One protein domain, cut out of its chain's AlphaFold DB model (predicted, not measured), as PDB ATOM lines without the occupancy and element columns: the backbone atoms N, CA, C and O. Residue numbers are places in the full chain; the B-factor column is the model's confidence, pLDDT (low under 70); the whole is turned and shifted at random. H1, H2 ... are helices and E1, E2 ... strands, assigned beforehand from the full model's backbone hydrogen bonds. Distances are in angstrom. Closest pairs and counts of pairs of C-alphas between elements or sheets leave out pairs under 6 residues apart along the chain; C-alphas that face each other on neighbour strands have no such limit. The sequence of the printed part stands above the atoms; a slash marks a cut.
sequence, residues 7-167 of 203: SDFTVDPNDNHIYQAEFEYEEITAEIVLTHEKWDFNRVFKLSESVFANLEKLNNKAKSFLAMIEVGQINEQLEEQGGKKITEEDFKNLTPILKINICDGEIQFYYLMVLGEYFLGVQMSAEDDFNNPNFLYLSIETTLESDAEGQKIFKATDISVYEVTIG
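What this domain is: This is residues 7 to 167 of the 203 residues of an uncharacterized protein of Capnocytophaga sp. oral taxon 326 str. F0382 (UniProt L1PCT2). Look first for one large wall of seven strands, twisted and curled like part of a barrel, with the helices H1, H2 and H3 over one face and the other face bare. At one edge the hairpin of E6 and E7 bends and runs on past the strand E5. The 161 printed residues hold, in order, E1 E2 H1 H2 H3 H4 E3 E4 E5 E6 E7, and the mixed sheet runs E1 E2 E3 E4 E5 E6 E7, with E2 and E3 parallel and the other neighbours antiparallel. The class is mixed, helices and strands, in two layers, with helices on one face of a sheet. The whole is compact, with a radius of gyration of the C-alphas of 16.7 A and spans of 45 by 42 by 29 A.

How they stand to each other: Start at the edge strand E1, residues 18 to 25, which makes an antiparallel hairpin with E2, residues 28 to 35; N 21 and O 32 are 3.0 A apart, within hydrogen-bond range. Before it, residues 10 to 11 pair antiparallel with residues 19 to 20 of E1. Next, E3, residues 99 to 103, is parallel to E2 at 11 degrees, with N 33 and O 100 at 2.9 A. Between these two strands come H1, residues 41 to 53, H2, residues 55 to 68, H3, residues 71 to 80, and H4, residues 90 to 93, which make with them a strand-helix-strand unit, two parallel neighbour strands with helices between. H1 is on the sheet at a height of 9.4 A, over E3 and only just over E2, where 3 of its C-alphas fall; at 33 degrees to E3 on the local plane it is only just slantwise to the strands. Its closest C-alphas to E2 are those of Val 44 and Leu 34, 6.5 A apart. H1 and H2 are close but not clearly touching, about perpendicular at 77 degrees; their closest C-alphas are those of Val 51 and Leu 58, 7.7 A apart. From E3 a meander, each strand the antiparallel neighbour of the one before, runs through E4, residues 106 to 115, E5, residues 118 to 127, E6, residues 134 to 146, and E7, residues 152 to 164. Look at N 108 and O 101 at 2.8 A, N 111 and O 122 at 2.8 A, N 121 and O 138 at 2.7 A, and N 139 and O 160 at 2.8 A. H2 lies over E4 and E5 at a height of 9.2 A, across the strands at 65 degrees to E4 on the local plane. On the same face H3 lies over E7, across it at 88 degrees on a local plane fitted to just 6 C-alphas; the closest C-alphas are those of Gln 77 and Val 164, 6.3 A apart. H4 only grazes the sheet, and H2 touches it with residues 63 to 67 alone, the C-alphas of Ala 67 and Phe 91 being 5.4 A apart. In H1, H2 and H3 every O i to N i+4 pair is within hydrogen-bond range; H4 is too short for such a pair, and its one O i to N i+3 pair is within range.

Where its parts are: Find C-alpha 18 at (-21.433, -14.416, -44.482); from there E1 runs 21.7 A to Tyr 25, and E2 covers 22.6 A. H1 measures 18.5 A and H2 19.7 A, from C-alpha 55 at (-29.151, 0.729, -32.309). E4 spans 28.1 A and E5 29.0 A. E6, 36.0 A long, bends by 52 degrees at residue 143. E7, 30.6 A long, bends by 69 degrees at residue 158 and ends at C-alpha 164, (-5.727, -4.072, -25.880).

The domain as a whole: The two C-alphas farthest apart are those of Asp 129 and Ala 148, at 48.9 A. The printed part, residues 7 to 167, has no cut and no long link. The mean pLDDT of the printed part of this predicted model is 75.8, and 50 of the printed residues are under 70, among them residues 126 to 147 and 150 to 167.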
ATOM      1  N   SER A   7     -33.967  -9.359 -47.889       90.19
ATOM      2  CA  SER A   7     -33.659  -8.925 -49.257       90.19
ATOM      3  C   SER A   7     -32.586  -7.841 -49.347       90.19
ATOM      4  O   SER A   7     -32.085  -7.601 -50.439       90.19
ATOM      5  N   ASP A   8     -32.283  -7.169 -48.236       91.62
ATOM      6  CA  ASP A   8     -31.276  -6.111 -48.183       91.62
ATOM      7  C   ASP A   8     -29.861  -6.700 -48.024       91.62
ATOM      8  O   ASP A   8     -28.878  -5.994 -48.233       91.62
ATOM      9  N   PHE A   9     -29.749  -7.992 -47.689       92.69
ATOM     10  CA  PHE A   9     -28.473  -8.677 -47.500       92.69
ATOM     11  C   PHE A   9     -27.974  -9.334 -48.786       92.69
ATOM     12  O   PHE A   9     -28.704 -10.046 -49.480       92.69
ATOM     13  N   THR A  10     -26.683  -9.158 -49.045       94.19
ATOM     14  CA  THR A  10     -25.927  -9.880 -50.068       94.19
ATOM     15  C   THR A  10     -25.079 -10.955 -49.399       94.19
ATOM     16  O   THR A  10     -24.468 -10.707 -48.364       94.19
ATOM     17  N   VAL A  11     -25.051 -12.156 -49.975       93.50
ATOM     18  CA  VAL A  11     -24.190 -13.252 -49.502       93.50
ATOM     19  C   VAL A  11     -22.782 -13.051 -50.049       93.50
ATOM     20  O   VAL A  11     -22.637 -12.740 -51.235       93.50
ATOM     21  N   ASP A  12     -21.761 -13.245 -49.216       91.00
ATOM     22  CA  ASP A  12     -20.375 -13.179 -49.669       91.00
ATOM     23  C   ASP A  12     -20.130 -14.241 -50.763       91.00
ATOM     24  O   ASP A  12     -20.505 -15.409 -50.612       91.00
ATOM     25  N   PRO A  13     -19.533 -13.865 -51.909       88.06
ATOM     26  CA  PRO A  13     -19.344 -14.786 -53.027       88.06
ATOM     27  C   PRO A  13     -18.343 -15.910 -52.732       88.06
ATOM     28  O   PRO A  13     -18.337 -16.917 -53.443       88.06
ATOM     29  N   ASN A  14     -17.488 -15.738 -51.723       91.44
ATOM     30  CA  ASN A  14     -16.465 -16.695 -51.322       91.44
ATOM     31  C   ASN A  14     -16.863 -17.490 -50.073       91.44
ATOM     32  O   ASN A  14     -16.298 -18.562 -49.853       91.44
ATOM     33  N   ASP A  15     -17.831 -17.004 -49.290       90.44
ATOM     34  CA  ASP A  15     -18.335 -17.689 -48.102       90.44
ATOM     35  C   ASP A  15     -19.854 -17.530 -47.931       90.44
ATOM     36  O   ASP A  15     -20.381 -16.479 -47.573       90.44
ATOM     37  N   ASN A  16     -20.582 -18.629 -48.121       90.69
ATOM     38  CA  ASN A  16     -22.038 -18.638 -48.017       90.69
ATOM     39  C   ASN A  16     -22.576 -18.542 -46.577       90.69
ATOM     40  O   ASN A  16     -23.798 -18.551 -46.401       90.69
ATOM     41  N   HIS A  17     -21.699 -18.459 -45.573       92.94
ATOM     42  CA  HIS A  17     -22.057 -18.213 -44.175       92.94
ATOM     43  C   HIS A  17     -22.021 -16.726 -43.801       92.94
ATOM     44  O   HIS A  17     -22.380 -16.380 -42.674       92.94
ATOM     45  N   ILE A  18     -21.599 -15.850 -44.721       92.44
ATOM     46  CA  ILE A  18     -21.433 -14.416 -44.482       92.44
ATOM     47  C   ILE A  18     -22.466 -13.633 -45.294       92.44
ATOM     48  O   ILE A  18     -22.579 -13.783 -46.510       92.44
ATOM     49  N   TYR A  19     -23.219 -12.774 -44.608       94.56
ATOM     50  CA  TYR A  19     -24.257 -11.924 -45.188       94.56
ATOM     51  C   TYR A  19     -23.966 -10.478 -44.823       94.56
ATOM     52  O   TYR A  19     -23.745 -10.167 -43.656       94.56
ATOM     53  N   GLN A  20     -23.995  -9.592 -45.809       94.25
ATOM     54  CA  GLN A  20     -23.588  -8.199 -45.661       94.25
ATOM     55  C   GLN A  20     -24.692  -7.273 -46.157       94.25
ATOM     56  O   GLN A  20     -25.331  -7.548 -47.174       94.25
ATOM     57  N   ALA A  21     -24.914  -6.177 -45.443       93.25
ATOM     58  CA  ALA A  21     -25.810  -5.111 -45.864       93.25
ATOM     59  C   ALA A  21     -25.263  -3.754 -45.420       93.25
ATOM     60  O   ALA A  21     -24.589  -3.647 -44.397       93.25
ATOM     61  N   GLU A  22     -25.613  -2.714 -46.168       91.62
ATOM     62  CA  GLU A  22     -25.314  -1.326 -45.824       91.62
ATOM     63  C   GLU A  22     -26.584  -0.619 -45.344       91.62
ATOM     64  O   GLU A  22     -27.698  -0.909 -45.794       91.62
ATOM     65  N   PHE A  23     -26.428   0.319 -44.415       89.50
ATOM     66  CA  PHE A  23     -27.521   1.143 -43.914       89.50
ATOM     67  C   PHE A  23     -27.033   2.534 -43.513       89.50
ATOM     68  O   PHE A  23     -25.915   2.716 -43.048       89.50
ATOM     69  N   GLU A  24     -27.905   3.528 -43.651       89.81
ATOM     70  CA  GLU A  24     -27.610   4.905 -43.251       89.81
ATOM     71  C   GLU A  24     -27.890   5.119 -41.761       89.81
ATOM     72  O   GLU A  24     -29.004   4.862 -41.286       89.81
ATOM     73  N   TYR A  25     -26.906   5.637 -41.026       87.75
ATOM     74  CA  TYR A  25     -27.013   5.933 -39.600       87.75
ATOM     75  C   TYR A  25     -26.229   7.198 -39.242       87.75
ATOM     76  O   TYR A  25     -25.044   7.271 -39.507       87.75
ATOM     77  N   GLU A  26     -26.874   8.202 -38.630       85.75
ATOM     78  CA  GLU A  26     -26.219   9.472 -38.233       85.75
ATOM     79  C   GLU A  26     -25.340  10.097 -39.347       85.75
ATOM     80  O   GLU A  26     -24.219  10.526 -39.095       85.75
ATOM     81  N   GLU A  27     -25.869  10.155 -40.578       83.56
ATOM     82  CA  GLU A  27     -25.210  10.745 -41.767       83.56
ATOM     83  C   GLU A  27     -23.977   9.981 -42.286       83.56
ATOM     84  O   GLU A  27     -23.250  10.493 -43.137       83.56
ATOM     85  N   ILE A  28     -23.762   8.748 -41.818       81.94
ATOM     86  CA  ILE A  28     -22.763   7.829 -42.364       81.94
ATOM     87  C   ILE A  28     -23.417   6.563 -42.925       81.94
ATOM     88  O   ILE A  28     -24.382   6.034 -42.364       81.94
ATOM     89  N   THR A  29     -22.837   6.037 -44.002       85.00
ATOM     90  CA  THR A  29     -23.122   4.682 -44.476       85.00
ATOM     91  C   THR A  29     -22.372   3.696 -43.585       85.00
ATOM     92  O   THR A  29     -21.140   3.679 -43.558       85.00
ATOM     93  N   ALA A  30     -23.121   2.901 -42.829       88.06
ATOM     94  CA  ALA A  30     -22.610   1.857 -41.958       88.06
ATOM     95  C   ALA A  30     -22.851   0.471 -42.567       88.06
ATOM     96  O   ALA A  30     -23.783   0.258 -43.343       88.06
ATOM     97  N   GLU A  31     -22.025  -0.492 -42.175       91.50
ATOM     98  CA  GLU A  31     -22.108  -1.884 -42.609       91.50
ATOM     99  C   GLU A  31     -22.650  -2.768 -41.477       91.50
ATOM    100  O   GLU A  31     -22.331  -2.587 -40.299       91.50
ATOM    101  N   ILE A  32     -23.446  -3.776 -41.816       92.56
ATOM    102  CA  ILE A  32     -23.685  -4.914 -40.934       92.56
ATOM    103  C   ILE A  32     -23.266  -6.205 -41.621       92.56
ATOM    104  O   ILE A  32     -23.624  -6.459 -42.771       92.56
ATOM    105  N   VAL A  33     -22.551  -7.038 -40.872       93.62
ATOM    106  CA  VAL A  33     -22.140  -8.373 -41.287       93.62
ATOM    107  C   VAL A  33     -22.722  -9.396 -40.329       93.62
ATOM    108  O   VAL A  33     -22.579  -9.290 -39.110       93.62
ATOM    109  N   LEU A  34     -23.393 -10.392 -40.891       94.00
ATOM    110  CA  LEU A  34     -23.923 -11.543 -40.181       94.00
ATOM    111  C   LEU A  34     -23.112 -12.766 -40.594       94.00
ATOM    112  O   LEU A  34     -23.137 -13.147 -41.765       94.00
ATOM    113  N   THR A  35     -22.435 -13.386 -39.635       93.25
ATOM    114  CA  THR A  35     -21.641 -14.598 -39.853       93.25
ATOM    115  C   THR A  35     -22.262 -15.749 -39.074       93.25
ATOM    116  O   THR A  35     -22.539 -15.606 -37.882       93.25
ATOM    117  N   HIS A  36     -22.501 -16.883 -39.738       89.44
ATOM    118  CA  HIS A  36     -23.163 -18.039 -39.127       89.44
ATOM    119  C   HIS A  36     -22.439 -19.369 -39.430       89.44
ATOM    120  O   HIS A  36     -22.847 -20.170 -40.268       89.44
ATOM    121  N   GLU A  37     -21.343 -19.662 -38.740       87.31
ATOM    122  CA  GLU A  37     -20.625 -20.930 -38.941       87.31
ATOM    123  C   GLU A  37     -21.266 -22.079 -38.149       87.31
ATOM    124  O   GLU A  37     -21.354 -23.219 -38.612       87.31
ATOM    125  N   LYS A  38     -21.717 -21.782 -36.928       85.38
ATOM    126  CA  LYS A  38     -22.263 -22.746 -35.966       85.38
ATOM    127  C   LYS A  38     -23.766 -22.597 -35.793       85.38
ATOM    128  O   LYS A  38     -24.444 -23.588 -35.510       85.38
ATOM    129  N   TRP A  39     -24.300 -21.384 -35.892       84.62
ATOM    130  CA  TRP A  39     -25.733 -21.141 -35.775       84.62
ATOM    131  C   TRP A  39     -26.435 -21.203 -37.127       84.62
ATOM    132  O   TRP A  39     -25.836 -21.030 -38.186       84.62
ATOM    133  N   ASP A  40     -27.748 -21.435 -37.096       85.12
ATOM    134  CA  ASP A  40     -28.562 -21.212 -38.285       85.12
ATOM    135  C   ASP A  40     -28.717 -19.708 -38.557       85.12
ATOM    136  O   ASP A  40     -28.864 -18.905 -37.633       85.12
ATOM    137  N   PHE A  41     -28.727 -19.334 -39.837       87.31
ATOM    138  CA  PHE A  41     -28.843 -17.941 -40.269       87.31
ATOM    139  C   PHE A  41     -30.046 -17.214 -39.641       87.31
ATOM    140  O   PHE A  41     -29.927 -16.059 -39.236       87.31
ATOM    141  N   ASN A  42     -31.198 -17.881 -39.490       86.69
ATOM    142  CA  ASN A  42     -32.396 -17.249 -38.923       86.69
ATOM    143  C   ASN A  42     -32.186 -16.805 -37.466       86.69
ATOM    144  O   ASN A  42     -32.807 -15.831 -37.032       86.69
ATOM    145  N   ARG A  43     -31.326 -17.494 -36.702       84.88
ATOM    146  CA  ARG A  43     -30.923 -17.059 -35.356       84.88
ATOM    147  C   ARG A  43     -30.123 -15.765 -35.407       84.88
ATOM    148  O   ARG A  43     -30.498 -14.818 -34.719       84.88
ATOM    149  N   VAL A  44     -29.074 -15.712 -36.226       86.06
ATOM    150  CA  VAL A  44     -28.224 -14.515 -36.372       86.06
ATOM    151  C   VAL A  44     -29.046 -13.336 -36.905       86.06
ATOM    152  O   VAL A  44     -28.968 -12.225 -36.380       86.06
ATOM    153  N   PHE A  45     -29.937 -13.589 -37.863       88.94
ATOM    154  CA  PHE A  45     -30.840 -12.582 -38.407       88.94
ATOM    155  C   PHE A  45     -31.789 -12.005 -37.341       88.94
ATOM    156  O   PHE A  45     -31.879 -10.788 -37.202       88.94
ATOM    157  N   LYS A  46     -32.432 -12.838 -36.509       84.69
ATOM    158  CA  LYS A  46     -33.277 -12.359 -35.388       84.69
ATOM    159  C   LYS A  46     -32.513 -11.522 -34.366       84.69
ATOM    160  O   LYS A  46     -33.058 -10.573 -33.793       84.69
ATOM    161  N   LEU A  47     -31.261 -11.892 -34.102       83.38
ATOM    162  CA  LEU A  47     -30.390 -11.109 -33.236       83.38
ATOM    163  C   LEU A  47     -30.137  -9.727 -33.853       83.38
ATOM    164  O   LEU A  47     -30.280  -8.717 -33.162       83.38
ATOM    165  N   SER A  48     -29.889  -9.672 -35.166       86.94
ATOM    166  CA  SER A  48     -29.743  -8.414 -35.904       86.94
ATOM    167  C   SER A  48     -30.985  -7.523 -35.812       86.94
ATOM    168  O   SER A  48     -30.851  -6.333 -35.535       86.94
ATOM    169  N   GLU A  49     -32.201  -8.076 -35.915       85.50
ATOM    170  CA  GLU A  49     -33.447  -7.304 -35.764       85.50
ATOM    171  C   GLU A  49     -33.523  -6.623 -34.387       85.50
ATOM    172  O   GLU A  49     -33.905  -5.454 -34.271       85.50
ATOM    173  N   SER A  50     -33.110  -7.342 -33.339       81.44
ATOM    174  CA  SER A  50     -33.089  -6.831 -31.965       81.44
ATOM    175  C   SER A  50     -32.046  -5.725 -31.784       81.44
ATOM    176  O   SER A  50     -32.332  -4.710 -31.137       81.44
ATOM    177  N   VAL A  51     -30.858  -5.900 -32.375       83.44
ATOM    178  CA  VAL A  51     -29.781  -4.897 -32.404       83.44
ATOM    179  C   VAL A  51     -30.256  -3.631 -33.114       83.44
ATOM    180  O   VAL A  51     -30.203  -2.551 -32.531       83.44
ATOM    181  N   PHE A  52     -30.822  -3.754 -34.315       85.00
ATOM    182  CA  PHE A  52     -31.331  -2.621 -35.090       85.00
ATOM    183  C   PHE A  52     -32.434  -1.845 -34.374       85.00
ATOM    184  O   PHE A  52     -32.416  -0.612 -34.359       85.00
ATOM    185  N   ALA A  53     -33.370  -2.545 -33.728       83.06
ATOM    186  CA  ALA A  53     -34.437  -1.912 -32.955       83.06
ATOM    187  C   ALA A  53     -33.914  -1.074 -31.770       83.06
ATOM    188  O   ALA A  53     -34.629  -0.206 -31.267       83.06
ATOM    189  N   ASN A  54     -32.679  -1.321 -31.321       81.50
ATOM    190  CA  ASN A  54     -32.061  -0.651 -30.177       81.50
ATOM    191  C   ASN A  54     -30.755   0.080 -30.538       81.50
ATOM    192  O   ASN A  54     -30.041   0.497 -29.626       81.50
ATOM    193  N   LEU A  55     -30.462   0.279 -31.830       83.94
ATOM    194  CA  LEU A  55     -29.151   0.729 -32.309       83.94
ATOM    195  C   LEU A  55     -28.688   2.046 -31.680       83.94
ATOM    196  O   LEU A  55     -27.573   2.124 -31.186       83.94
ATOM    197  N   GLU A  56     -29.555   3.055 -31.615       83.75
ATOM    198  CA  GLU A  56     -29.226   4.353 -31.007       83.75
ATOM    199  C   GLU A  56     -28.824   4.211 -29.530       83.75
ATOM    200  O   GLU A  56     -27.847   4.791 -29.055       83.75
ATOM    201  N   LYS A  57     -29.557   3.374 -28.787       79.44
ATOM    202  CA  LYS A  57     -29.255   3.103 -27.378       79.44
ATOM    203  C   LYS A  57     -27.962   2.308 -27.230       79.44
ATOM    204  O   LYS A  57     -27.242   2.546 -26.264       79.44
ATOM    205  N   LEU A  58     -27.687   1.375 -28.143       77.19
ATOM    206  CA  LEU A  58     -26.443   0.604 -28.181       77.19
ATOM    207  C   LEU A  58     -25.253   1.522 -28.455       77.19
ATOM    208  O   LEU A  58     -24.310   1.530 -27.670       77.19
ATOM    209  N   ASN A  59     -25.356   2.360 -29.487       81.25
ATOM    210  CA  ASN A  59     -24.345   3.335 -29.874       81.25
ATOM    211  C   ASN A  59     -23.966   4.246 -28.703       81.25
ATOM    212  O   ASN A  59     -22.809   4.296 -28.291       81.25
ATOM    213  N   ASN A  60     -24.960   4.902 -28.097       77.25
ATOM    214  CA  ASN A  60     -24.729   5.819 -26.982       77.25
ATOM    215  C   ASN A  60     -24.070   5.129 -25.778       77.25
ATOM    216  O   ASN A  60     -23.230   5.724 -25.101       77.25
ATOM    217  N   LYS A  61     -24.418   3.866 -25.505       73.69
ATOM    218  CA  LYS A  61     -23.863   3.119 -24.365       73.69
ATOM    219  C   LYS A  61     -22.467   2.599 -24.621       73.69
ATOM    220  O   LYS A  61     -21.633   2.731 -23.735       73.69
ATOM    221  N   ALA A  62     -22.208   2.056 -25.805       74.25
ATOM    222  CA  ALA A  62     -20.873   1.644 -26.208       74.25
ATOM    223  C   ALA A  62     -19.912   2.839 -26.161       74.25
ATOM    224  O   ALA A  62     -18.887   2.752 -25.495       74.25
ATOM    225  N   LYS A  63     -20.299   4.002 -26.712       75.81
ATOM    226  CA  LYS A  63     -19.526   5.250 -26.568       75.81
ATOM    227  C   LYS A  63     -19.324   5.661 -25.107       75.81
ATOM    228  O   LYS A  63     -18.211   6.003 -24.724       75.81
ATOM    229  N   SER A  64     -20.372   5.600 -24.279       72.38
ATOM    230  CA  SER A  64     -20.259   5.928 -22.847       72.38
ATOM    231  C   SER A  64     -19.298   4.992 -22.118       72.38
ATOM    232  O   SER A  64     -18.529   5.444 -21.280       72.38
ATOM    233  N   PHE A  65     -19.329   3.697 -22.434       70.69
ATOM    234  CA  PHE A  65     -18.437   2.719 -21.826       70.69
ATOM    235  C   PHE A  65     -16.998   2.914 -22.294       70.69
ATOM    236  O   PHE A  65     -16.101   2.939 -21.463       70.69
ATOM    237  N   LEU A  66     -16.793   3.126 -23.596       70.81
ATOM    238  CA  LEU A  66     -15.495   3.461 -24.176       70.81
ATOM    239  C   LEU A  66     -14.882   4.695 -23.496       70.81
ATOM    240  O   LEU A  66     -13.725   4.659 -23.095       70.81
ATOM    241  N   ALA A  67     -15.684   5.736 -23.265       66.12
ATOM    242  CA  ALA A  67     -15.262   6.931 -22.535       66.12
ATOM    243  C   ALA A  67     -14.976   6.693 -21.034       66.12
ATOM    244  O   ALA A  67     -14.311   7.515 -20.411       66.12
ATOM    245  N   MET A  68     -15.485   5.608 -20.438       66.81
ATOM    246  CA  MET A  68     -15.245   5.233 -19.035       66.81
ATOM    247  C   MET A  68     -14.023   4.328 -18.845       66.81
ATOM    248  O   MET A  68     -13.676   4.022 -17.700       66.81
ATOM    249  N   ILE A  69     -13.388   3.864 -19.922       64.88
ATOM    250  CA  ILE A  69     -12.195   3.030 -19.804       64.88
ATOM    251  C   ILE A  69     -11.065   3.846 -19.158       64.88
ATOM    252  O   ILE A  69     -10.868   5.013 -19.490       64.88
ATOM    253  N   GLU A  70     -10.293   3.233 -18.248       64.19
ATOM    254  CA  GLU A  70      -9.070   3.842 -17.716       64.19
ATOM    255  C   GLU A  70      -8.052   4.015 -18.859       64.19
ATOM    256  O   GLU A  70      -7.247   3.130 -19.141       64.19
ATOM    257  N   VAL A  71      -8.080   5.184 -19.505       70.06
ATOM    258  CA  VAL A  71      -7.173   5.609 -20.584       70.06
ATOM    259  C   VAL A  71      -5.701   5.345 -20.254       70.06
ATOM    260  O   VAL A  71      -4.917   5.044 -21.148       70.06
ATOM    261  N   GLY A  72      -5.329   5.398 -18.970       67.62
ATOM    262  CA  GLY A  72      -3.998   5.013 -18.499       67.62
ATOM    263  C   GLY A  72      -3.613   3.575 -18.865       67.62
ATOM    264  O   GLY A  72      -2.547   3.376 -19.433       67.62
ATOM    265  N   GLN A  73      -4.495   2.598 -18.630       69.75
ATOM    266  CA  GLN A  73      -4.237   1.183 -18.935       69.75
ATOM    267  C   GLN A  73      -4.171   0.923 -20.443       69.75
ATOM    268  O   GLN A  73      -3.350   0.132 -20.902       69.75
ATOM    269  N   ILE A  74      -5.021   1.602 -21.225       72.44
ATOM    270  CA  ILE A  74      -4.961   1.523 -22.690       72.44
ATOM    271  C   ILE A  74      -3.632   2.100 -23.181       72.44
ATOM    272  O   ILE A  74      -2.958   1.474 -23.990       72.44
ATOM    273  N   ASN A  75      -3.245   3.278 -22.688       75.38
ATOM    274  CA  ASN A  75      -2.015   3.940 -23.110       75.38
ATOM    275  C   ASN A  75      -0.766   3.139 -22.753       75.38
ATOM    276  O   ASN A  75       0.143   3.099 -23.569       75.38
ATOM    277  N   GLU A  76      -0.732   2.468 -21.598       76.88
ATOM    278  CA  GLU A  76       0.361   1.549 -21.252       76.88
ATOM    279  C   GLU A  76       0.515   0.446 -22.313       76.88
ATOM    280  O   GLU A  76       1.603   0.264 -22.856       76.88
ATOM    281  N   GLN A  77      -0.584  -0.216 -22.693       74.94
ATOM    282  CA  GLN A  77      -0.564  -1.277 -23.710       74.94
ATOM    283  C   GLN A  77      -0.280  -0.748 -25.125       74.94
ATOM    284  O   GLN A  77       0.424  -1.400 -25.896       74.94
ATOM    285  N   LEU A  78      -0.801   0.431 -25.481       75.19
ATOM    286  CA  LEU A  78      -0.515   1.071 -26.766       75.19
ATOM    287  C   LEU A  78       0.958   1.481 -26.857       75.19
ATOM    288  O   LEU A  78       1.584   1.243 -27.884       75.19
ATOM    289  N   GLU A  79       1.534   2.049 -25.795       77.88
ATOM    290  CA  GLU A  79       2.944   2.448 -25.750       77.88
ATOM    291  C   GLU A  79       3.889   1.258 -25.939       77.88
ATOM    292  O   GLU A  79       4.853   1.368 -26.700       77.88
ATOM    293  N   GLU A  80       3.598   0.112 -25.316       78.69
ATOM    294  CA  GLU A  80       4.366  -1.128 -25.500       78.69
ATOM    295  C   GLU A  80       4.365  -1.620 -26.954       78.69
ATOM    296  O   GLU A  80       5.341  -2.217 -27.414       78.69
ATOM    297  N   GLN A  81       3.294  -1.331 -27.695       72.12
ATOM    298  CA  GLN A  81       3.126  -1.722 -29.093       72.12
ATOM    299  C   GLN A  81       3.548  -0.615 -30.081       72.12
ATOM    300  O   GLN A  81       3.486  -0.806 -31.295       72.12
ATOM    301  N   GLY A  82       4.019   0.538 -29.589       71.75
ATOM    302  CA  GLY A  82       4.407   1.688 -30.415       71.75
ATOM    303  C   GLY A  82       3.231   2.530 -30.929       71.75
ATOM    304  O   GLY A  82       3.421   3.379 -31.799       71.75
ATOM    305  N   GLY A  83       2.032   2.310 -30.393       69.88
ATOM    306  CA  GLY A  83       0.834   3.091 -30.662       69.88
ATOM    307  C   GLY A  83       0.864   4.481 -30.018       69.88
ATOM    308  O   GLY A  83       1.668   4.791 -29.135       69.88
ATOM    309  N   LYS A  84      -0.034   5.359 -30.473       74.31
ATOM    310  CA  LYS A  84      -0.163   6.719 -29.936       74.31
ATOM    311  C   LYS A  84      -1.033   6.742 -28.688       74.31
ATOM    312  O   LYS A  84      -2.060   6.073 -28.637       74.31
ATOM    313  N   LYS A  85      -0.650   7.578 -27.719       77.25
ATOM    314  CA  LYS A  85      -1.468   7.833 -26.530       77.25
ATOM    315  C   LYS A  85      -2.784   8.499 -26.925       77.25
ATOM    316  O   LYS A  85      -2.782   9.441 -27.717       77.25
ATOM    317  N   ILE A  86      -3.865   8.049 -26.309       78.75
ATOM    318  CA  ILE A  86      -5.197   8.642 -26.378       78.75
ATOM    319  C   ILE A  86      -5.532   9.353 -25.065       78.75
ATOM    320  O   ILE A  86      -4.896   9.139 -24.032       78.75
ATOM    321  N   THR A  87      -6.536  10.215 -25.097       78.75
ATOM    322  CA  THR A  87      -7.066  10.955 -23.952       78.75
ATOM    323  C   THR A  87      -8.559  10.682 -23.787       78.75
ATOM    324  O   THR A  87      -9.231  10.247 -24.717       78.75
ATOM    325  N   GLU A  88      -9.109  10.977 -22.608       74.50
ATOM    326  CA  GLU A  88     -10.560  10.891 -22.375       74.50
ATOM    327  C   GLU A  88     -11.359  11.811 -23.320       74.50
ATOM    328  O   GLU A  88     -12.482  11.491 -23.704       74.50
ATOM    329  N   GLU A  89     -10.778  12.946 -23.730       77.00
ATOM    330  CA  GLU A  89     -11.414  13.885 -24.662       77.00
ATOM    331  C   GLU A  89     -11.550  13.288 -26.066       77.00
ATOM    332  O   GLU A  89     -12.536  13.550 -26.751       77.00
ATOM    333  N   ASP A  90     -10.606  12.439 -26.481       78.25
ATOM    334  CA  ASP A  90     -10.620  11.834 -27.813       78.25
ATOM    335  C   ASP A  90     -11.831  10.907 -28.008       78.25
ATOM    336  O   ASP A  90     -12.399  10.838 -29.099       78.25
ATOM    337  N   PHE A  91     -12.332  10.297 -26.927       75.31
ATOM    338  CA  PHE A  91     -13.576   9.519 -26.943       75.31
ATOM    339  C   PHE A  91     -14.817  10.353 -27.275       75.31
ATOM    340  O   PHE A  91     -15.808   9.805 -27.759       75.31
ATOM    341  N   LYS A  92     -14.781  11.681 -27.103       74.56
ATOM    342  CA  LYS A  92     -15.880  12.558 -27.542       74.56
ATOM    343  C   LYS A  92     -15.939  12.716 -29.059       74.56
ATOM    344  O   LYS A  92     -17.001  13.037 -29.585       74.56
ATOM    345  N   ASN A  93     -14.834  12.448 -29.752       76.69
ATOM    346  CA  ASN A  93     -14.735  12.502 -31.210       76.69
ATOM    347  C   ASN A  93     -14.987  11.134 -31.867       76.69
ATOM    348  O   ASN A  93     -14.696  10.957 -33.052       76.69
ATOM    349  N   LEU A  94     -15.520  10.158 -31.119       79.88
ATOM    350  CA  LEU A  94     -15.965   8.890 -31.686       79.88
ATOM    351  C   LEU A  94     -17.067   9.134 -32.720       79.88
ATOM    352  O   LEU A  94     -18.150   9.649 -32.408       79.88
ATOM    353  N   THR A  95     -16.801   8.678 -33.938       80.88
ATOM    354  CA  THR A  95     -17.794   8.581 -35.011       80.88
ATOM    355  C   THR A  95     -19.010   7.760 -34.565       80.88
ATOM    356  O   THR A  95     -18.950   7.021 -33.575       80.88
ATOM    357  N   PRO A  96     -20.170   7.901 -35.224       83.75
ATOM    358  CA  PRO A  96     -21.236   6.911 -35.100       83.75
ATOM    359  C   PRO A  96     -20.735   5.511 -35.515       83.75
ATOM    360  O   PRO A  96     -19.667   5.385 -36.109       83.75
ATOM    361  N   ILE A  97     -21.476   4.452 -35.166       85.50
ATOM    362  CA  ILE A  97     -21.103   3.070 -35.524       85.50
ATOM    363  C   ILE A  97     -20.906   2.959 -37.036       85.50
ATOM    364  O   ILE A  97     -21.825   3.260 -37.791       85.50
ATOM    365  N   LEU A  98     -19.744   2.461 -37.452       86.12
ATOM    366  CA  LEU A  98     -19.401   2.255 -38.861       86.12
ATOM    367  C   LEU A  98     -19.672   0.833 -39.321       86.12
ATOM    368  O   LEU A  98     -20.009   0.610 -40.477       86.12
ATOM    369  N   LYS A  99     -19.497  -0.135 -38.422       89.00
ATOM    370  CA  LYS A  99     -19.729  -1.541 -38.723       89.00
ATOM    371  C   LYS A  99     -20.250  -2.278 -37.503       89.00
ATOM    372  O   LYS A  99     -19.842  -1.999 -36.372       89.00
ATOM    373  N   ILE A 100     -21.146  -3.226 -37.738       89.88
ATOM    374  CA  ILE A 100     -21.615  -4.183 -36.741       89.88
ATOM    375  C   ILE A 100     -21.330  -5.580 -37.279       89.88
ATOM    376  O   ILE A 100     -21.835  -5.922 -38.344       89.88
ATOM    377  N   ASN A 101     -20.588  -6.398 -36.535       90.38
ATOM    378  CA  ASN A 101     -20.539  -7.833 -36.810       90.38
ATOM    379  C   ASN A 101     -21.390  -8.564 -35.785       90.38
ATOM    380  O   ASN A 101     -21.291  -8.317 -34.582       90.38
ATOM    381  N   ILE A 102     -22.218  -9.482 -36.265       89.44
ATOM    382  CA  ILE A 102     -22.956 -10.414 -35.424       89.44
ATOM    383  C   ILE A 102     -22.509 -11.812 -35.825       89.44
ATOM    384  O   ILE A 102     -22.784 -12.265 -36.937       89.44
ATOM    385  N   CYS A 103     -21.815 -12.466 -34.903       87.12
ATOM    386  CA  CYS A 103     -21.213 -13.777 -35.084       87.12
ATOM    387  C   CYS A 103     -21.853 -14.790 -34.125       87.12
ATOM    388  O   CYS A 103     -22.646 -14.442 -33.242       87.12
ATOM    389  N   ASP A 104     -21.473 -16.059 -34.262       81.56
ATOM    390  CA  ASP A 104     -21.876 -17.105 -33.326       81.56
ATOM    391  C   ASP A 104     -21.311 -16.828 -31.922       81.56
ATOM    392  O   ASP A 104     -20.160 -17.150 -31.632       81.56
ATOM    393  N   GLY A 105     -22.121 -16.271 -31.022       75.62
ATOM    394  CA  GLY A 105     -21.711 -16.039 -29.630       75.62
ATOM    395  C   GLY A 105     -21.269 -14.608 -29.313       75.62
ATOM    396  O   GLY A 105     -21.042 -14.303 -28.147       75.62
ATOM    397  N   GLU A 106     -21.194 -13.722 -30.309       81.00
ATOM    398  CA  GLU A 106     -20.533 -12.423 -30.153       81.00
ATOM    399  C   GLU A 106     -21.212 -11.323 -30.981       81.00
ATOM    400  O   GLU A 106     -21.677 -11.552 -32.101       81.00
ATOM    401  N   ILE A 107     -21.238 -10.106 -30.435       83.00
ATOM    402  CA  ILE A 107     -21.564  -8.888 -31.186       83.00
ATOM    403  C   ILE A 107     -20.378  -7.932 -31.101       83.00
ATOM    404  O   ILE A 107     -19.904  -7.632 -30.004       83.00
ATOM    405  N   GLN A 108     -19.949  -7.419 -32.251       85.75
ATOM    406  CA  GLN A 108     -18.840  -6.480 -32.374       85.75
ATOM    407  C   GLN A 108     -19.344  -5.152 -32.939       85.75
ATOM    408  O   GLN A 108     -20.030  -5.126 -33.962       85.75
ATOM    409  N   PHE A 109     -18.981  -4.049 -32.292       84.94
ATOM    410  CA  PHE A 109     -19.259  -2.692 -32.759       84.94
ATOM    411  C   PHE A 109     -17.958  -1.999 -33.128       84.94
ATOM    412  O   PHE A 109     -17.038  -1.952 -32.314       84.94
ATOM    413  N   TYR A 110     -17.912  -1.433 -34.329       84.50
ATOM    414  CA  TYR A 110     -16.745  -0.742 -34.854       84.50
ATOM    415  C   TYR A 110     -16.990   0.754 -34.946       84.50
ATOM    416  O   TYR A 110     -18.003   1.219 -35.478       84.50
ATOM    417  N   TYR A 111     -15.996   1.493 -34.480       84.50
ATOM    418  CA  TYR A 111     -15.947   2.940 -34.484       84.50
ATOM    419  C   TYR A 111     -14.627   3.413 -35.070       84.50
ATOM    420  O   TYR A 111     -13.624   2.705 -35.020       84.50
ATOM    421  N   LEU A 112     -14.616   4.648 -35.555       79.50
ATOM    422  CA  LEU A 112     -13.400   5.414 -35.781       79.50
ATOM    423  C   LEU A 112     -13.352   6.601 -34.823       79.50
ATOM    424  O   LEU A 112     -14.368   7.234 -34.526       79.50
ATOM    425  N   MET A 113     -12.149   6.930 -34.390       78.31
ATOM    426  CA  MET A 113     -11.825   8.113 -33.614       78.31
ATOM    427  C   MET A 113     -10.776   8.911 -34.379       78.31
ATOM    428  O   MET A 113      -9.762   8.360 -34.801       78.31
ATOM    429  N   VAL A 114     -11.025  10.203 -34.576       74.50
ATOM    430  CA  VAL A 114     -10.091  11.095 -35.275       74.50
ATOM    431  C   VAL A 114      -9.099  11.675 -34.270       74.50
ATOM    432  O   VAL A 114      -9.494  12.405 -33.364       74.50
ATOM    433  N   LEU A 115      -7.812  11.387 -34.462       72.19
ATOM    434  CA  LEU A 115      -6.696  11.837 -33.626       72.19
ATOM    435  C   LEU A 115      -5.764  12.749 -34.436       72.19
ATOM    436  O   LEU A 115      -4.642  12.385 -34.802       72.19
ATOM    437  N   GLY A 116      -6.245  13.950 -34.763       71.50
ATOM    438  CA  GLY A 116      -5.519  14.886 -35.623       71.50
ATOM    439  C   GLY A 116      -5.424  14.380 -37.066       71.50
ATOM    440  O   GLY A 116      -6.410  14.426 -37.793       71.50
ATOM    441  N   GLU A 117      -4.239  13.925 -37.485       64.69
ATOM    442  CA  GLU A 117      -3.970  13.402 -38.842       64.69
ATOM    443  C   GLU A 117      -4.084  11.868 -38.951       64.69
ATOM    444  O   GLU A 117      -3.719  11.285 -39.967       64.69
ATOM    445  N   TYR A 118      -4.562  11.206 -37.897       64.56
ATOM    446  CA  TYR A 118      -4.625   9.749 -37.786       64.56
ATOM    447  C   TYR A 118      -6.022   9.316 -37.360       64.56
ATOM    448  O   TYR A 118      -6.742  10.084 -36.714       64.56
ATOM    449  N   PHE A 119      -6.380   8.073 -37.666       68.62
ATOM    450  CA  PHE A 119      -7.611   7.464 -37.178       68.62
ATOM    451  C   PHE A 119      -7.283   6.289 -36.275       68.62
ATOM    452  O   PHE A 119      -6.357   5.525 -36.531       68.62
ATOM    453  N   LEU A 120      -8.080   6.122 -35.230       71.06
ATOM    454  CA  LEU A 120      -8.063   4.935 -34.397       71.06
ATOM    455  C   LEU A 120      -9.381   4.193 -34.600       71.06
ATOM    456  O   LEU A 120     -10.446   4.693 -34.240       71.06
ATOM    457  N   GLY A 121      -9.313   3.015 -35.207       73.00
ATOM    458  CA  GLY A 121     -10.390   2.043 -35.181       73.00
ATOM    459  C   GLY A 121     -10.551   1.498 -33.773       73.00
ATOM    460  O   GLY A 121      -9.574   1.147 -33.121       73.00
ATOM    461  N   VAL A 122     -11.782   1.444 -33.293       71.94
ATOM    462  CA  VAL A 122     -12.108   0.890 -31.984       71.94
ATOM    463  C   VAL A 122     -13.177  -0.157 -32.201       71.94
ATOM    464  O   VAL A 122     -14.279   0.158 -32.647       71.94
ATOM    465  N   GLN A 123     -12.843  -1.402 -31.901       75.56
ATOM    466  CA  GLN A 123     -13.791  -2.497 -31.852       75.56
ATOM    467  C   GLN A 123     -14.124  -2.772 -30.390       75.56
ATOM    468  O   GLN A 123     -13.234  -2.929 -29.556       75.56
ATOM    469  N   MET A 124     -15.416  -2.860 -30.100       73.88
ATOM    470  CA  MET A 124     -15.922  -3.397 -28.847       73.88
ATOM    471  C   MET A 124     -16.642  -4.706 -29.134       73.88
ATOM    472  O   MET A 124     -17.651  -4.716 -29.837       73.88
ATOM    473  N   SER A 125     -16.143  -5.779 -28.541       71.75
ATOM    474  CA  SER A 125     -16.720  -7.114 -28.587       71.75
ATOM    475  C   SER A 125     -17.475  -7.394 -27.302       71.75
ATOM    476  O   SER A 125     -16.985  -7.109 -26.211       71.75
ATOM    477  N   ALA A 126     -18.660  -7.976 -27.410       66.06
ATOM    478  CA  ALA A 126     -19.370  -8.525 -26.271       66.06
ATOM    479  C   ALA A 126     -19.666 -10.003 -26.524       66.06
ATOM    480  O   ALA A 126     -20.495 -10.346 -27.370       66.06
ATOM    481  N   GLU A 127     -18.960 -10.843 -25.776       66.88
ATOM    482  CA  GLU A 127     -19.138 -12.292 -25.713       66.88
ATOM    483  C   GLU A 127     -20.054 -12.648 -24.530       66.88
ATOM    484  O   GLU A 127     -20.274 -11.812 -23.646       66.88
ATOM    485  N   ASP A 128     -20.607 -13.864 -24.547       56.91
ATOM    486  CA  ASP A 128     -21.293 -14.559 -23.446       56.91
ATOM    487  C   ASP A 128     -21.805 -13.652 -22.301       56.91
ATOM    488  O   ASP A 128     -21.093 -13.229 -21.384       56.91
ATOM    489  N   ASP A 129     -23.106 -13.342 -22.365       53.50
ATOM    490  CA  ASP A 129     -23.863 -12.586 -21.359       53.50
ATOM    491  C   ASP A 129     -23.424 -11.128 -21.099       53.50
ATOM    492  O   ASP A 129     -23.999 -10.472 -20.222       53.50
ATOM    493  N   PHE A 130     -22.549 -10.563 -21.946       54.88
ATOM    494  CA  PHE A 130     -22.226  -9.123 -22.013       54.88
ATOM    495  C   PHE A 130     -21.642  -8.564 -20.708       54.88
ATOM    496  O   PHE A 130     -21.696  -7.358 -20.446       54.88
ATOM    497  N   ASN A 131     -21.111  -9.442 -19.860       53.62
ATOM    498  CA  ASN A 131     -20.577  -9.064 -18.557       53.62
ATOM    499  C   ASN A 131     -19.182  -8.433 -18.669       53.62
ATOM    500  O   ASN A 131     -18.875  -7.534 -17.888       53.62
ATOM    501  N   ASN A 132     -18.382  -8.860 -19.654       57.81
ATOM    502  CA  ASN A 132     -16.992  -8.447 -19.849       57.81
ATOM    503  C   ASN A 132     -16.729  -8.138 -21.335       57.81
ATOM    504  O   ASN A 132     -16.388  -9.052 -22.082       57.81
ATOM    505  N   PRO A 133     -16.925  -6.892 -21.798       63.12
ATOM    506  CA  PRO A 133     -16.600  -6.545 -23.174       63.12
ATOM    507  C   PRO A 133     -15.081  -6.541 -23.405       63.12
ATOM    508  O   PRO A 133     -14.322  -6.057 -22.564       63.12
ATOM    509  N   ASN A 134     -14.659  -7.046 -24.564       65.44
ATOM    510  CA  ASN A 134     -13.284  -6.988 -25.056       65.44
ATOM    511  C   ASN A 134     -13.119  -5.787 -25.998       65.44
ATOM    512  O   ASN A 134     -14.073  -5.377 -26.664       65.44
ATOM    513  N   PHE A 135     -11.911  -5.228 -26.067       69.81
ATOM    514  CA  PHE A 135     -11.608  -4.076 -26.915       69.81
ATOM    515  C   PHE A 135     -10.424  -4.373 -27.825       69.81
ATOM    516  O   PHE A 135      -9.452  -5.001 -27.424       69.81
ATOM    517  N   LEU A 136     -10.500  -3.898 -29.060       69.75
ATOM    518  CA  LEU A 136      -9.404  -3.961 -30.017       69.75
ATOM    519  C   LEU A 136      -9.216  -2.565 -30.616       69.75
ATOM    520  O   LEU A 136     -10.192  -1.930 -31.020       69.75
ATOM    521  N   TYR A 137      -7.971  -2.085 -30.659       69.38
ATOM    522  CA  TYR A 137      -7.633  -0.747 -31.141       69.38
ATOM    523  C   TYR A 137      -6.770  -0.839 -32.402       69.38
ATOM    524  O   TYR A 137      -5.691  -1.411 -32.428       69.38
ATOM    525  N   LEU A 138      -7.231  -0.257 -33.494       65.75
ATOM    526  CA  LEU A 138      -6.574  -0.319 -34.794       65.75
ATOM    527  C   LEU A 138      -6.037   1.071 -35.113       65.75
ATOM    528  O   LEU A 138      -6.812   1.961 -35.442       65.75
ATOM    529  N   SER A 139      -4.732   1.297 -35.008       65.06
ATOM    530  CA  SER A 139      -4.158   2.570 -35.446       65.06
ATOM    531  C   SER A 139      -4.044   2.571 -36.963       65.06
ATOM    532  O   SER A 139      -3.258   1.828 -37.549       65.06
ATOM    533  N   ILE A 140      -4.820   3.433 -37.603       64.50
ATOM    534  CA  ILE A 140      -4.821   3.613 -39.047       64.50
ATOM    535  C   ILE A 140      -4.080   4.914 -39.335       64.50
ATOM    536  O   ILE A 140      -4.561   6.014 -39.039       64.50
ATOM    537  N   GLU A 141      -2.885   4.789 -39.906       61.53
ATOM    538  CA  GLU A 141      -2.166   5.949 -40.406       61.53
ATOM    539  C   GLU A 141      -2.818   6.421 -41.695       61.53
ATOM    540  O   GLU A 141      -3.056   5.637 -42.619       61.53
ATOM    541  N   THR A 142      -3.110   7.717 -41.757       59.84
ATOM    542  CA  THR A 142      -3.702   8.324 -42.942       59.84
ATOM    543  C   THR A 142      -2.854   9.469 -43.450       59.84
ATOM    544  O   THR A 142      -2.348  10.272 -42.672       59.84
ATOM    545  N   THR A 143      -2.762   9.597 -44.768       56.78
ATOM    546  CA  THR A 143      -2.319  10.836 -45.401       56.78
ATOM    547  C   THR A 143      -3.520  11.691 -45.747       56.78
ATOM    548  O   THR A 143      -4.511  11.211 -46.301       56.78
ATOM    549  N   LEU A 144      -3.414  12.981 -45.447       59.03
ATOM    550  CA  LEU A 144      -4.385  13.973 -45.872       59.03
ATOM    551  C   LEU A 144      -4.119  14.350 -47.333       59.03
ATOM    552  O   LEU A 144      -3.107  14.971 -47.651       59.03
ATOM    553  N   GLU A 145      -5.042  13.994 -48.213       67.44
ATOM    554  CA  GLU A 145      -5.068  14.419 -49.609       67.44
ATOM    555  C   GLU A 145      -6.215  15.423 -49.820       67.44
ATOM    556  O   GLU A 145      -7.052  15.656 -48.944       67.44
ATOM    557  N   SER A 146      -6.243  16.084 -50.972       63.09
ATOM    558  CA  SER A 146      -7.404  16.859 -51.414       63.09
ATOM    559  C   SER A 146      -7.876  16.293 -52.739       63.09
ATOM    560  O   SER A 146      -7.050  16.009 -53.608       63.09
ATOM    561  N   ASP A 147      -9.180  16.100 -52.883       68.00
ATOM    562  CA  ASP A 147      -9.747  15.682 -54.157       68.00
ATOM    563  C   ASP A 147      -9.711  16.803 -55.202       68.00
ATOM    564  O   ASP A 147      -9.224  17.912 -54.967       68.00
ATOM    565  N   ALA A 148     -10.233  16.496 -56.390       74.06
ATOM    566  CA  ALA A 148     -10.300  17.439 -57.499       74.06
ATOM    567  C   ALA A 148     -11.135  18.699 -57.188       74.06
ATOM    568  O   ALA A 148     -10.979  19.706 -57.879       74.06
ATOM    569  N   GLU A 149     -11.987  18.660 -56.160       76.50
ATOM    570  CA  GLU A 149     -12.854  19.758 -55.723       76.50
ATOM    571  C   GLU A 149     -12.281  20.505 -54.501       76.50
ATOM    572  O   GLU A 149     -12.844  21.504 -54.052       76.50
ATOM    573  N   GLY A 150     -11.114  20.079 -54.000       63.25
ATOM    574  CA  GLY A 150     -10.440  20.667 -52.844       63.25
ATOM    575  C   GLY A 150     -10.973  20.172 -51.498       63.25
ATOM    576  O   GLY A 150     -10.611  20.734 -50.458       63.25
ATOM    577  N   GLN A 151     -11.815  19.137 -51.487       58.47
ATOM    578  CA  GLN A 151     -12.271  18.495 -50.264       58.47
ATOM    579  C   GLN A 151     -11.140  17.644 -49.689       58.47
ATOM    580  O   GLN A 151     -10.494  16.866 -50.388       58.47
ATOM    581  N   LYS A 152     -10.880  17.809 -48.390       54.41
ATOM    582  CA  LYS A 152      -9.888  17.012 -47.672       54.41
ATOM    583  C   LYS A 152     -10.361  15.562 -47.587       54.41
ATOM    584  O   LYS A 152     -11.366  15.293 -46.934       54.41
ATOM    585  N   ILE A 153      -9.612  14.655 -48.200       54.53
ATOM    586  CA  ILE A 153      -9.825  13.212 -48.119       54.53
ATOM    587  C   ILE A 153      -8.686  12.616 -47.306       54.53
ATOM    588  O   ILE A 153      -7.515  12.833 -47.603       54.53
ATOM    589  N   PHE A 154      -9.026  11.844 -46.282       55.06
ATOM    590  CA  PHE A 154      -8.045  11.032 -45.580       55.06
ATOM    591  C   PHE A 154      -7.910   9.697 -46.299       55.06
ATOM    592  O   PHE A 154      -8.893   8.985 -46.498       55.06
ATOM    593  N   LYS A 155      -6.688   9.360 -46.694       55.22
ATOM    594  CA  LYS A 155      -6.375   8.089 -47.332       55.22
ATOM    595  C   LYS A 155      -5.561   7.244 -46.371       55.22
ATOM    596  O   LYS A 155      -4.500   7.682 -45.940       55.22
ATOM    597  N   ALA A 156      -6.047   6.050 -46.041       56.22
ATOM    598  CA  ALA A 156      -5.280   5.093 -45.251       56.22
ATOM    599  C   ALA A 156      -4.001   4.704 -46.002       56.22
ATOM    600  O   ALA A 156      -4.056   4.269 -47.153       56.22
ATOM    601  N   THR A 157      -2.857   4.903 -45.354       50.97
ATOM    602  CA  THR A 157      -1.532   4.566 -45.890       50.97
ATOM    603  C   THR A 157      -0.908   3.373 -45.197       50.97
ATOM    604  O   THR A 157      -0.123   2.675 -45.833       50.97
ATOM    605  N   ASP A 158      -1.280   3.117 -43.942       54.78
ATOM    606  CA  ASP A 158      -0.880   1.920 -43.207       54.78
ATOM    607  C   ASP A 158      -1.919   1.569 -42.126       54.78
ATOM    608  O   ASP A 158      -2.581   2.455 -41.579       54.78
ATOM    609  N   ILE A 159      -2.080   0.279 -41.824       57.69
ATOM    610  CA  ILE A 159      -2.982  -0.220 -40.776       57.69
ATOM    611  C   ILE A 159      -2.140  -1.020 -39.784       57.69
ATOM    612  O   ILE A 159      -1.773  -2.165 -40.041       57.69
ATOM    613  N   SER A 160      -1.867  -0.418 -38.630       54.94
ATOM    614  CA  SER A 160      -1.244  -1.092 -37.492       54.94
ATOM    615  C   SER A 160      -2.324  -1.550 -36.515       54.94
ATOM    616  O   SER A 160      -3.129  -0.758 -36.027       54.94
ATOM    617  N   VAL A 161      -2.365  -2.850 -36.236       54.25
ATOM    618  CA  VAL A 161      -3.362  -3.463 -35.348       54.25
ATOM    619  C   VAL A 161      -2.768  -3.586 -33.949       54.25
ATOM    620  O   VAL A 161      -1.732  -4.227 -33.791       54.25
ATOM    621  N   TYR A 162      -3.431  -2.998 -32.951       56.34
ATOM    622  CA  TYR A 162      -3.034  -3.072 -31.549       56.34
ATOM    623  C   TYR A 162      -4.124  -3.732 -30.703       56.34
ATOM    624  O   TYR A 162      -5.241  -3.237 -30.540       56.34
ATOM    625  N   GLU A 163      -3.805  -4.884 -30.130       57.38
ATOM    626  CA  GLU A 163      -4.745  -5.577 -29.258       57.38
ATOM    627  C   GLU A 163      -4.599  -5.081 -27.828       57.38
ATOM    628  O   GLU A 163      -3.505  -5.104 -27.266       57.38
ATOM    629  N   VAL A 164      -5.700  -4.585 -27.253       54.41
ATOM    630  CA  VAL A 164      -5.727  -4.072 -25.880       54.41
ATOM    631  C   VAL A 164      -6.801  -4.816 -25.116       54.41
ATOM    632  O   VAL A 164      -7.984  -4.483 -25.159       54.41
ATOM    633  N   THR A 165      -6.381  -5.818 -24.359       57.56
ATOM    634  CA  THR A 165      -7.311  -6.541 -23.498       57.56
ATOM    635  C   THR A 165      -7.414  -5.819 -22.162       57.56
ATOM    636  O   THR A 165      -6.423  -5.656 -21.446       57.56
ATOM    637  N   ILE A 166      -8.625  -5.419 -21.775       56.03
ATOM    638  CA  ILE A 166      -8.896  -4.936 -20.417       56.03
ATOM    639  C   ILE A 166      -9.229  -6.158 -19.561       56.03
ATOM    640  O   ILE A 166     -10.385  -6.469 -19.279       56.03
ATOM    641  N   GLY A 167      -8.194  -6.911 -19.192       40.78
ATOM    642  CA  GLY A 167      -8.346  -8.059 -18.307       40.78
ATOM    643  C   GLY A 167      -8.699  -7.581 -16.905       40.78
ATOM    644  O   GLY A 167      -7.884  -6.897 -16.303       40.78
TER     645      GLY A 167